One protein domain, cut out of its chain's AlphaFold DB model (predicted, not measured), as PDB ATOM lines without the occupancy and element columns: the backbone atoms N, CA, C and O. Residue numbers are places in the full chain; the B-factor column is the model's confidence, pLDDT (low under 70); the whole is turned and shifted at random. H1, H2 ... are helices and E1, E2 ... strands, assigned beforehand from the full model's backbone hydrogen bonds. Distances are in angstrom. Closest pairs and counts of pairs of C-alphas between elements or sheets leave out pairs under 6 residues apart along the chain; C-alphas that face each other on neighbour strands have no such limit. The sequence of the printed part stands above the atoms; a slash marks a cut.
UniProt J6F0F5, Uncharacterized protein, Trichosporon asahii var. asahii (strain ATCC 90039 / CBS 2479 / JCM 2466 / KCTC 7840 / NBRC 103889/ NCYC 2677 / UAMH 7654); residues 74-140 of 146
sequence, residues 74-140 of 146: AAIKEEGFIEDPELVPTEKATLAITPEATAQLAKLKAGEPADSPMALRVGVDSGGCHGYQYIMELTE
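Overview. This is residues 74 to 140 of the 146 residues of an uncharacterized protein of Trichosporon asahii var. asahii (strain ATCC 90039 / CBS 2479 / JCM 2466 / KCTC 7840 / NBRC 103889/ NCYC 2677 / UAMH 7654) (UniProt J6F0F5). This is an open, loose arrangement: one two-stranded hairpin, E1 and E2, with the helices H1 and H2 set away from each other on opposite sides of it, and a long stretch without named elements, residues 80 to 98, swinging wide from one helix to the other. Residues 86 to 94 of that stretch stick out free, as do residues 78 to 83, 96 to 104 and 110 to 115. The printed part has 67 residues with two named helices and two named strands, in the order H1, H2, E1, E2; the sheet is E1 - E2, antiparallel. The class is mixed, helices and strands, with 31 residues, under half, in named elements. The whole is loose, with a radius of gyration of the C-alphas of 15.8 A, and spans 40 by 32 by 26 A.

Along the chain. Find C-alpha 74 at (-27.166, -12.156, -32.020); from there helix H1 runs over residues 74 to 79. Go on past residues 80 to 98 to C-alpha 99 at (-3.603, -33.841, -46.145), where helix H2 begins; it takes residues 99 to 109 and is 15.3 A long. Strand E1, residues 119 to 125, is 19.0 A long. Strand E2, residues 133 to 139, is 18.7 A long and ends with C-alpha 139 at (-5.577, -18.904, -32.027).

Arrangement. Look first at the sheet, where E1 and E2 form a hairpin; they are antiparallel, with 152 degrees between their N-to-C directions. C-alphas 119 and 139 face each other at 5.3 A, and C-alphas 125 and 133 at 5.2 A. Among the backbone atoms within hydrogen-bond range you will find N 121 and O 137 at 2.8 A and N 135 and O 123 at 2.9 A. Now turn to the helices: H1 is apart from E1, from E2 and from H2. H2 is apart from E2. In H1 and H2 every O i to N i+4 pair is within hydrogen-bond range.

Size, cuts and confidence. The two C-alphas farthest apart are those of Ala 114 and Cys 129, 42.2 A, while the first and last printed C-alphas, Ala 74 and Glu 140, are 22.3 A apart. The printed part has no cut. The link from H1 to H2 is long, with 19 residues; H2 to E1, with 9, and E1 to E2, with 7, are short links. Look in the B-factor column for the model's confidence: the mean pLDDT of the printed part is 89.4, and residue 81 is the one residue under 70.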
ATOM      1  N   ALA A  74     -26.856 -13.052 -33.130       85.38
ATOM      2  CA  ALA A  74     -27.166 -12.156 -32.020       85.38
ATOM      3  C   ALA A  74     -25.884 -11.570 -31.417       85.38
ATOM      4  O   ALA A  74     -25.806 -10.358 -31.213       85.38
ATOM      5  N   ALA A  75     -24.872 -12.415 -31.222       85.94
ATOM      6  CA  ALA A  75     -23.585 -12.021 -30.669       85.94
ATOM      7  C   ALA A  75     -22.819 -11.055 -31.596       85.94
ATOM      8  O   ALA A  75     -22.333 -10.025 -31.133       85.94
ATOM      9  N   ILE A  76     -22.805 -11.298 -32.916       86.00
ATOM     10  CA  ILE A  76     -22.155 -10.388 -33.886       86.00
ATOM     11  C   ILE A  76     -22.799  -8.991 -33.859       86.00
ATOM     12  O   ILE A  76     -22.113  -7.969 -33.937       86.00
ATOM     13  N   LYS A  77     -24.132  -8.928 -33.747       85.88
ATOM     14  CA  LYS A  77     -24.871  -7.657 -33.701       85.88
ATOM     15  C   LYS A  77     -24.584  -6.870 -32.423       85.88
ATOM     16  O   LYS A  77     -24.541  -5.643 -32.473       85.88
ATOM     17  N   GLU A  78     -24.385  -7.555 -31.299       85.19
ATOM     18  CA  GLU A  78     -24.048  -6.924 -30.020       85.19
ATOM     19  C   GLU A  78     -22.648  -6.291 -30.030       85.19
ATOM     20  O   GLU A  78     -22.470  -5.201 -29.486       85.19
ATOM     21  N   GLU A  79     -21.679  -6.903 -30.717       80.94
ATOM     22  CA  GLU A  79     -20.324  -6.347 -30.861       80.94
ATOM     23  C   GLU A  79     -20.262  -5.086 -31.742       80.94
ATOM     24  O   GLU A  79     -19.279  -4.343 -31.699       80.94
ATOM     25  N   GLY A  80     -21.316  -4.793 -32.512       71.06
ATOM     26  CA  GLY A  80     -21.477  -3.519 -33.221       71.06
ATOM     27  C   GLY A  80     -20.549  -3.314 -34.423       71.06
ATOM     28  O   GLY A  80     -20.449  -2.194 -34.924       71.06
ATOM     29  N   PHE A  81     -19.879  -4.366 -34.906       66.75
ATOM     30  CA  PHE A  81     -19.011  -4.283 -36.088       66.75
ATOM     31  C   PHE A  81     -19.801  -4.118 -37.395       66.75
ATOM     32  O   PHE A  81     -19.342  -3.421 -38.302       66.75
ATOM     33  N   ILE A  82     -20.984  -4.742 -37.502       72.19
ATOM     34  CA  ILE A  82     -21.850  -4.716 -38.691       72.19
ATOM     35  C   ILE A  82     -23.321  -4.702 -38.241       72.19
ATOM     36  O   ILE A  82     -23.743  -5.571 -37.485       72.19
ATOM     37  N   GLU A  83     -24.115  -3.732 -38.714       75.31
ATOM     38  CA  GLU A  83     -25.531  -3.583 -38.319       75.31
ATOM     39  C   GLU A  83     -26.423  -4.738 -38.816       75.31
ATOM     40  O   GLU A  83     -27.350  -5.156 -38.119       75.31
ATOM     41  N   ASP A  84     -26.131  -5.286 -40.001       82.44
ATOM     42  CA  ASP A  84     -26.854  -6.427 -40.570       82.44
ATOM     43  C   ASP A  84     -25.906  -7.360 -41.352       82.44
ATOM     44  O   ASP A  84     -25.709  -7.183 -42.556       82.44
ATOM     45  N   PRO A  85     -25.237  -8.314 -40.671       82.00
ATOM     46  CA  PRO A  85     -24.336  -9.256 -41.324       82.00
ATOM     47  C   PRO A  85     -25.124 -10.304 -42.125       82.00
ATOM     48  O   PRO A  85     -25.957 -11.033 -41.583       82.00
ATOM     49  N   GLU A  86     -24.832 -10.411 -43.421       86.69
ATOM     50  CA  GLU A  86     -25.348 -11.483 -44.275       86.69
ATOM     51  C   GLU A  86     -24.473 -12.735 -44.107       86.69
ATOM     52  O   GLU A  86     -23.333 -12.776 -44.572       86.69
ATOM     53  N   LEU A  87     -24.997 -13.767 -43.434       86.62
ATOM     54  CA  LEU A  87     -24.281 -15.035 -43.289       86.62
ATOM     55  C   LEU A  87     -24.327 -15.853 -44.575       86.62
ATOM     56  O   LEU A  87     -25.375 -16.048 -45.195       86.62
ATOM     57  N   VAL A  88     -23.174 -16.412 -44.925       87.62
ATOM     58  CA  VAL A  88     -23.074 -17.400 -45.995       87.62
ATOM     59  C   VAL A  88     -23.765 -18.691 -45.530       87.62
ATOM     60  O   VAL A  88     -23.455 -19.180 -44.444       87.62
ATOM     61  N   PRO A  89     -24.675 -19.281 -46.331       88.69
ATOM     62  CA  PRO A  89     -25.275 -20.573 -46.010       88.69
ATOM     63  C   PRO A  89     -24.209 -21.641 -45.754       88.69
ATOM     64  O   PRO A  89     -23.207 -21.700 -46.475       88.69
ATOM     65  N   THR A  90     -24.433 -22.512 -44.769       86.25
ATOM     66  CA  THR A  90     -23.461 -23.531 -44.338       86.25
ATOM     67  C   THR A  90     -23.007 -24.436 -45.488       86.25
ATOM     68  O   THR A  90     -21.853 -24.849 -45.532       86.25
ATOM     69  N   GLU A  91     -23.866 -24.691 -46.477       87.00
ATOM     70  CA  GLU A  91     -23.540 -25.522 -47.644       87.00
ATOM     71  C   GLU A  91     -22.551 -24.849 -48.609       87.00
ATOM     72  O   GLU A  91     -21.924 -25.527 -49.424       87.00
ATOM     73  N   LYS A  92     -22.428 -23.519 -48.547       87.12
ATOM     74  CA  LYS A  92     -21.507 -22.717 -49.369       87.12
ATOM     75  C   LYS A  92     -20.239 -22.317 -48.613       87.12
ATOM     76  O   LYS A  92     -19.247 -21.976 -49.253       87.12
ATOM     77  N   ALA A  93     -20.261 -22.361 -47.283       86.38
ATOM     78  CA  ALA A  93     -19.116 -22.079 -46.425       86.38
ATOM     79  C   ALA A  93     -18.164 -23.293 -46.372       86.38
ATOM     80  O   ALA A  93     -18.089 -24.014 -45.381       86.38
ATOM     81  N   THR A  94     -17.453 -23.553 -47.474       88.06
ATOM     82  CA  THR A  94     -16.540 -24.702 -47.592       88.06
ATOM     83  C   THR A  94     -15.078 -24.271 -47.612       88.06
ATOM     84  O   THR A  94     -14.687 -23.467 -48.459       88.06
ATOM     85  N   LEU A  95     -14.250 -24.887 -46.764       88.00
ATOM     86  CA  LEU A  95     -12.792 -24.749 -46.779       88.00
ATOM     87  C   LEU A  95     -12.144 -26.103 -47.095       88.00
ATOM     88  O   LEU A  95     -12.363 -27.088 -46.393       88.00
ATOM     89  N   ALA A  96     -11.335 -26.161 -48.153       91.06
ATOM     90  CA  ALA A  96     -10.605 -27.371 -48.525       91.06
ATOM     91  C   ALA A  96      -9.203 -27.366 -47.898       91.06
ATOM     92  O   ALA A  96      -8.358 -26.552 -48.265       91.06
ATOM     93  N   ILE A  97      -8.945 -28.303 -46.985       90.38
ATOM     94  CA  ILE A  97      -7.636 -28.480 -46.341       90.38
ATOM     95  C   ILE A  97      -6.968 -29.726 -46.922       90.38
ATOM     96  O   ILE A  97      -7.555 -30.808 -46.950       90.38
ATOM     97  N   THR A  98      -5.731 -29.591 -47.402       93.62
ATOM     98  CA  THR A  98      -4.987 -30.731 -47.947       93.62
ATOM     99  C   THR A  98      -4.478 -31.651 -46.827       93.62
ATOM    100  O   THR A  98      -4.263 -31.208 -45.692       93.62
ATOM    101  N   PRO A  99      -4.211 -32.938 -47.122       92.31
ATOM    102  CA  PRO A  99      -3.603 -33.841 -46.145       92.31
ATOM    103  C   PRO A  99      -2.249 -33.331 -45.628       92.31
ATOM    104  O   PRO A  99      -1.946 -33.457 -44.444       92.31
ATOM    105  N   GLU A 100      -1.453 -32.702 -46.497       94.94
ATOM    106  CA  GLU A 100      -0.159 -32.115 -46.131       94.94
ATOM    107  C   GLU A 100      -0.313 -30.934 -45.167       94.94
ATOM    108  O   GLU A 100       0.410 -30.860 -44.173       94.94
ATOM    109  N   ALA A 101      -1.296 -30.057 -45.405       93.00
ATOM    110  CA  ALA A 101      -1.613 -28.955 -44.500       93.00
ATOM    111  C   ALA A 101      -2.089 -29.474 -43.135       93.00
ATOM    112  O   ALA A 101      -1.637 -28.997 -42.097       93.00
ATOM    113  N   THR A 102      -2.916 -30.522 -43.120       92.12
ATOM    114  CA  THR A 102      -3.357 -31.176 -41.875       92.12
ATOM    115  C   THR A 102      -2.169 -31.742 -41.095       92.12
ATOM    116  O   THR A 102      -2.051 -31.538 -39.887       92.12
ATOM    117  N   ALA A 103      -1.233 -32.401 -41.785       92.88
ATOM    118  CA  ALA A 103      -0.007 -32.903 -41.168       92.88
ATOM    119  C   ALA A 103       0.879 -31.767 -40.630       92.88
ATOM    120  O   ALA A 103       1.545 -31.937 -39.610       92.88
ATOM    121  N   GLN A 104       0.898 -30.607 -41.290       94.25
ATOM    122  CA  GLN A 104       1.611 -29.429 -40.803       94.25
ATOM    123  C   GLN A 104       0.964 -28.856 -39.536       94.25
ATOM    124  O   GLN A 104       1.681 -28.602 -38.572       94.25
ATOM    125  N   LEU A 105      -0.363 -28.725 -39.494       92.69
ATOM    126  CA  LEU A 105      -1.087 -28.290 -38.294       92.69
ATOM    127  C   LEU A 105      -0.855 -29.247 -37.117       92.69
ATOM    128  O   LEU A 105      -0.590 -28.799 -36.004       92.69
ATOM    129  N   ALA A 106      -0.847 -30.559 -37.370       91.75
ATOM    130  CA  ALA A 106      -0.531 -31.562 -36.354       91.75
ATOM    131  C   ALA A 106       0.905 -31.421 -35.811       91.75
ATOM    132  O   ALA A 106       1.129 -31.571 -34.611       91.75
ATOM    133  N   LYS A 107       1.881 -31.094 -36.672       93.94
ATOM    134  CA  LYS A 107       3.266 -30.817 -36.245       93.94
ATOM    135  C   LYS A 107       3.364 -29.564 -35.384       93.94
ATOM    136  O   LYS A 107       4.107 -29.582 -34.411       93.94
ATOM    137  N   LEU A 108       2.634 -28.504 -35.737       92.62
ATOM    138  CA  LEU A 108       2.577 -27.280 -34.932       92.62
ATOM    139  C   LEU A 108       1.960 -27.581 -33.560       92.62
ATOM    140  O   LEU A 108       2.556 -27.243 -32.543       92.62
ATOM    141  N   LYS A 109       0.855 -28.340 -33.520       91.25
ATOM    142  CA  LYS A 109       0.201 -28.732 -32.265       91.25
ATOM    143  C   LYS A 109       1.081 -29.601 -31.363       91.25
ATOM    144  O   LYS A 109       1.003 -29.484 -30.148       91.25
ATOM    145  N   ALA A 110       1.923 -30.461 -31.935       91.94
ATOM    146  CA  ALA A 110       2.818 -31.327 -31.164       91.94
ATOM    147  C   ALA A 110       3.888 -30.560 -30.360       91.94
ATOM    148  O   ALA A 110       4.476 -31.134 -29.444       91.94
ATOM    149  N   GLY A 111       4.160 -29.296 -30.708       90.19
ATOM    150  CA  GLY A 111       5.037 -28.413 -29.935       90.19
ATOM    151  C   GLY A 111       4.365 -27.771 -28.719       90.19
ATOM    152  O   GLY A 111       5.070 -27.268 -27.847       90.19
ATOM    153  N   GLU A 112       3.033 -27.817 -28.645       90.38
ATOM    154  CA  GLU A 112       2.230 -27.171 -27.608       90.38
ATOM    155  C   GLU A 112       1.787 -28.163 -26.517       90.38
ATOM    156  O   GLU A 112       1.741 -29.377 -26.749       90.38
ATOM    157  N   PRO A 113       1.403 -27.677 -25.319       92.25
ATOM    158  CA  PRO A 113       0.808 -28.516 -24.286       92.25
ATOM    159  C   PRO A 113      -0.408 -29.294 -24.805       92.25
ATOM    160  O   PRO A 113      -1.202 -28.781 -25.602       92.25
ATOM    161  N   ALA A 114      -0.576 -30.527 -24.316       83.88
ATOM    162  CA  ALA A 114      -1.654 -31.423 -24.741       83.88
ATOM    163  C   ALA A 114      -3.049 -30.795 -24.562       83.88
ATOM    164  O   ALA A 114      -3.900 -30.949 -25.434       83.88
ATOM    165  N   ASP A 115      -3.235 -30.023 -23.489       86.50
ATOM    166  CA  ASP A 115      -4.519 -29.424 -23.109       86.50
ATOM    167  C   ASP A 115      -4.713 -27.983 -23.614       86.50
ATOM    168  O   ASP A 115      -5.728 -27.362 -23.311       86.50
ATOM    169  N   SER A 116      -3.762 -27.425 -24.374       88.31
ATOM    170  CA  SER A 116      -3.933 -26.087 -24.961       88.31
ATOM    171  C   SER A 116      -4.943 -26.160 -26.122       88.31
ATOM    172  O   SER A 116      -4.741 -26.951 -27.051       88.31
ATOM    173  N   PRO A 117      -6.053 -25.407 -26.110       87.81
ATOM    174  CA  PRO A 117      -6.906 -25.293 -27.287       87.81
ATOM    175  C   PRO A 117      -6.140 -24.541 -28.383       87.81
ATOM    176  O   PRO A 117      -5.508 -23.529 -28.118       87.81
ATOM    177  N   MET A 118      -6.158 -25.052 -29.615       90.81
ATOM    178  CA  MET A 118      -5.502 -24.405 -30.753       90.81
ATOM    179  C   MET A 118      -6.346 -24.604 -32.009       90.81
ATOM    180  O   MET A 118      -6.706 -25.734 -32.347       90.81
ATOM    181  N   ALA A 119      -6.623 -23.516 -32.712       92.44
ATOM    182  CA  ALA A 119      -7.394 -23.471 -33.942       92.44
ATOM    183  C   ALA A 119      -6.639 -22.682 -35.016       92.44
ATOM    184  O   ALA A 119      -5.877 -21.767 -34.716       92.44
ATOM    185  N   LEU A 120      -6.854 -23.049 -36.280       94.31
ATOM    186  CA  LEU A 120      -6.417 -22.259 -37.426       94.31
ATOM    187  C   LEU A 120      -7.534 -21.269 -37.775       94.31
ATOM    188  O   LEU A 120      -8.592 -21.705 -38.229       94.31
ATOM    189  N   ARG A 121      -7.290 -19.967 -37.619       94.56
ATOM    190  CA  ARG A 121      -8.172 -18.915 -38.133       94.56
ATOM    191  C   ARG A 121      -7.710 -18.483 -39.518       94.56
ATOM    192  O   ARG A 121      -6.513 -18.312 -39.761       94.56
ATOM    193  N   VAL A 122      -8.671 -18.310 -40.424       94.94
ATOM    194  CA  VAL A 122      -8.444 -17.831 -41.790       94.94
ATOM    195  C   VAL A 122      -9.231 -16.539 -41.988       94.94
ATOM    196  O   VAL A 122     -10.443 -16.569 -42.164       94.94
ATOM    197  N   GLY A 123      -8.533 -15.409 -41.961       94.00
ATOM    198  CA  GLY A 123      -9.093 -14.088 -42.230       94.00
ATOM    199  C   GLY A 123      -8.848 -13.631 -43.666       94.00
ATOM    200  O   GLY A 123      -8.037 -14.207 -44.398       94.00
ATOM    201  N   VAL A 124      -9.519 -12.551 -44.059       94.19
ATOM    202  CA  VAL A 124      -9.308 -11.876 -45.344       94.19
ATOM    203  C   VAL A 124      -8.946 -10.416 -45.094       94.19
ATOM    204  O   VAL A 124      -9.701  -9.684 -44.462       94.19
ATOM    205  N   ASP A 125      -7.812  -9.979 -45.632       94.38
ATOM    206  CA  ASP A 125      -7.409  -8.575 -45.679       94.38
ATOM    207  C   ASP A 125      -7.636  -8.000 -47.080       94.38
ATOM    208  O   ASP A 125      -7.440  -8.667 -48.091       94.38
ATOM    209  N   SER A 126      -8.048  -6.738 -47.138       93.00
ATOM    210  CA  SER A 126      -8.349  -6.000 -48.366       93.00
ATOM    211  C   SER A 126      -7.140  -5.759 -49.278       93.00
ATOM    212  O   SER A 126      -7.338  -5.503 -50.464       93.00
ATOM    213  N   GLY A 127      -5.906  -5.823 -48.754       86.12
ATOM    214  CA  GLY A 127      -4.646  -5.864 -49.518       86.12
ATOM    215  C   GLY A 127      -4.374  -4.721 -50.523       86.12
ATOM    216  O   GLY A 127      -3.409  -4.782 -51.290       86.12
ATOM    217  N   GLY A 128      -5.172  -3.647 -50.522       91.88
ATOM    218  CA  GLY A 128      -4.964  -2.451 -51.346       91.88
ATOM    219  C   GLY A 128      -5.132  -2.690 -52.854       91.88
ATOM    220  O   GLY A 128      -6.050  -3.376 -53.293       91.88
ATOM    221  N   CYS A 129      -4.253  -2.110 -53.688       94.31
ATOM    222  CA  CYS A 129      -4.376  -2.226 -55.154       94.31
ATOM    223  C   CYS A 129      -4.106  -3.641 -55.699       94.31
ATOM    224  O   CYS A 129      -4.344  -3.898 -56.879       94.31
ATOM    225  N   HIS A 130      -3.618  -4.550 -54.851       89.25
ATOM    226  CA  HIS A 130      -3.328  -5.939 -55.194       89.25
ATOM    227  C   HIS A 130      -4.510  -6.884 -54.924       89.25
ATOM    228  O   HIS A 130      -4.445  -8.050 -55.311       89.25
ATOM    229  N   GLY A 131      -5.597  -6.372 -54.335       95.12
ATOM    230  CA  GLY A 131      -6.793  -7.140 -54.003       95.12
ATOM    231  C   GLY A 131      -6.686  -7.882 -52.673       95.12
ATOM    232  O   GLY A 131      -5.749  -7.675 -51.903       95.12
ATOM    233  N   TYR A 132      -7.669  -8.743 -52.421       96.31
ATOM    234  CA  TYR A 132      -7.804  -9.455 -51.157       96.31
ATOM    235  C   TYR A 132      -6.708 -10.506 -50.941       96.31
ATOM    236  O   TYR A 132      -6.287 -11.189 -51.877       96.31
ATOM    237  N   GLN A 133      -6.286 -10.665 -49.691       95.44
ATOM    238  CA  GLN A 133      -5.291 -11.640 -49.259       95.44
ATOM    239  C   GLN A 133      -5.830 -12.436 -48.078       95.44
ATOM    240  O   GLN A 133      -6.495 -11.885 -47.208       95.44
ATOM    241  N   TYR A 134      -5.515 -13.726 -48.033       95.12
ATOM    242  CA  TYR A 134      -5.810 -14.537 -46.859       95.12
ATOM    243  C   TYR A 134      -4.740 -14.330 -45.791       95.12
ATOM    244  O   TYR A 134      -3.543 -14.348 -46.091       95.12
ATOM    245  N   ILE A 135      -5.178 -14.193 -44.547       95.38
ATOM    246  CA  ILE A 135      -4.329 -14.201 -43.358       95.38
ATOM    247  C   ILE A 135      -4.640 -15.485 -42.598       95.38
ATOM    248  O   ILE A 135      -5.801 -15.828 -42.407       95.38
ATOM    249  N   MET A 136      -3.603 -16.211 -42.190       95.44
ATOM    250  CA  MET A 136      -3.739 -17.445 -41.421       95.44
ATOM    251  C   MET A 136      -3.027 -17.282 -40.087       95.44
ATOM    252  O   MET A 136      -1.839 -16.954 -40.067       95.44
ATOM    253  N   GLU A 137      -3.732 -17.536 -38.993       94.94
ATOM    254  CA  GLU A 137      -3.182 -17.451 -37.640       94.94
ATOM    255  C   GLU A 137      -3.586 -18.657 -36.792       94.94
ATOM    256  O   GLU A 137      -4.610 -19.296 -37.032       94.94
ATOM    257  N   LEU A 138      -2.750 -18.987 -35.808       94.19
ATOM    258  CA  LEU A 138      -3.103 -19.949 -34.771       94.19
ATOM    259  C   LEU A 138      -3.660 -19.179 -33.576       94.19
ATOM    260  O   LEU A 138      -2.988 -18.288 -33.062       94.19
ATOM    261  N   THR A 139      -4.869 -19.529 -33.152       94.19
ATOM    262  CA  THR A 139      -5.577 -18.904 -32.027       94.19
ATOM    263  C   THR A 139      -6.022 -19.961 -31.022       94.19
ATOM    264  O   THR A 139      -6.255 -21.114 -31.387       94.19
ATOM    265  N   GLU A 140      -6.143 -19.576 -29.757       92.81
ATOM    266  CA  GLU A 140      -6.704 -20.426 -28.700       92.81
ATOM    267  C   GLU A 140      -8.216 -20.205 -28.537       92.81
ATOM    268  O   GLU A 140      -8.945 -21.114 -28.143       92.81
TER     269      GLU A 140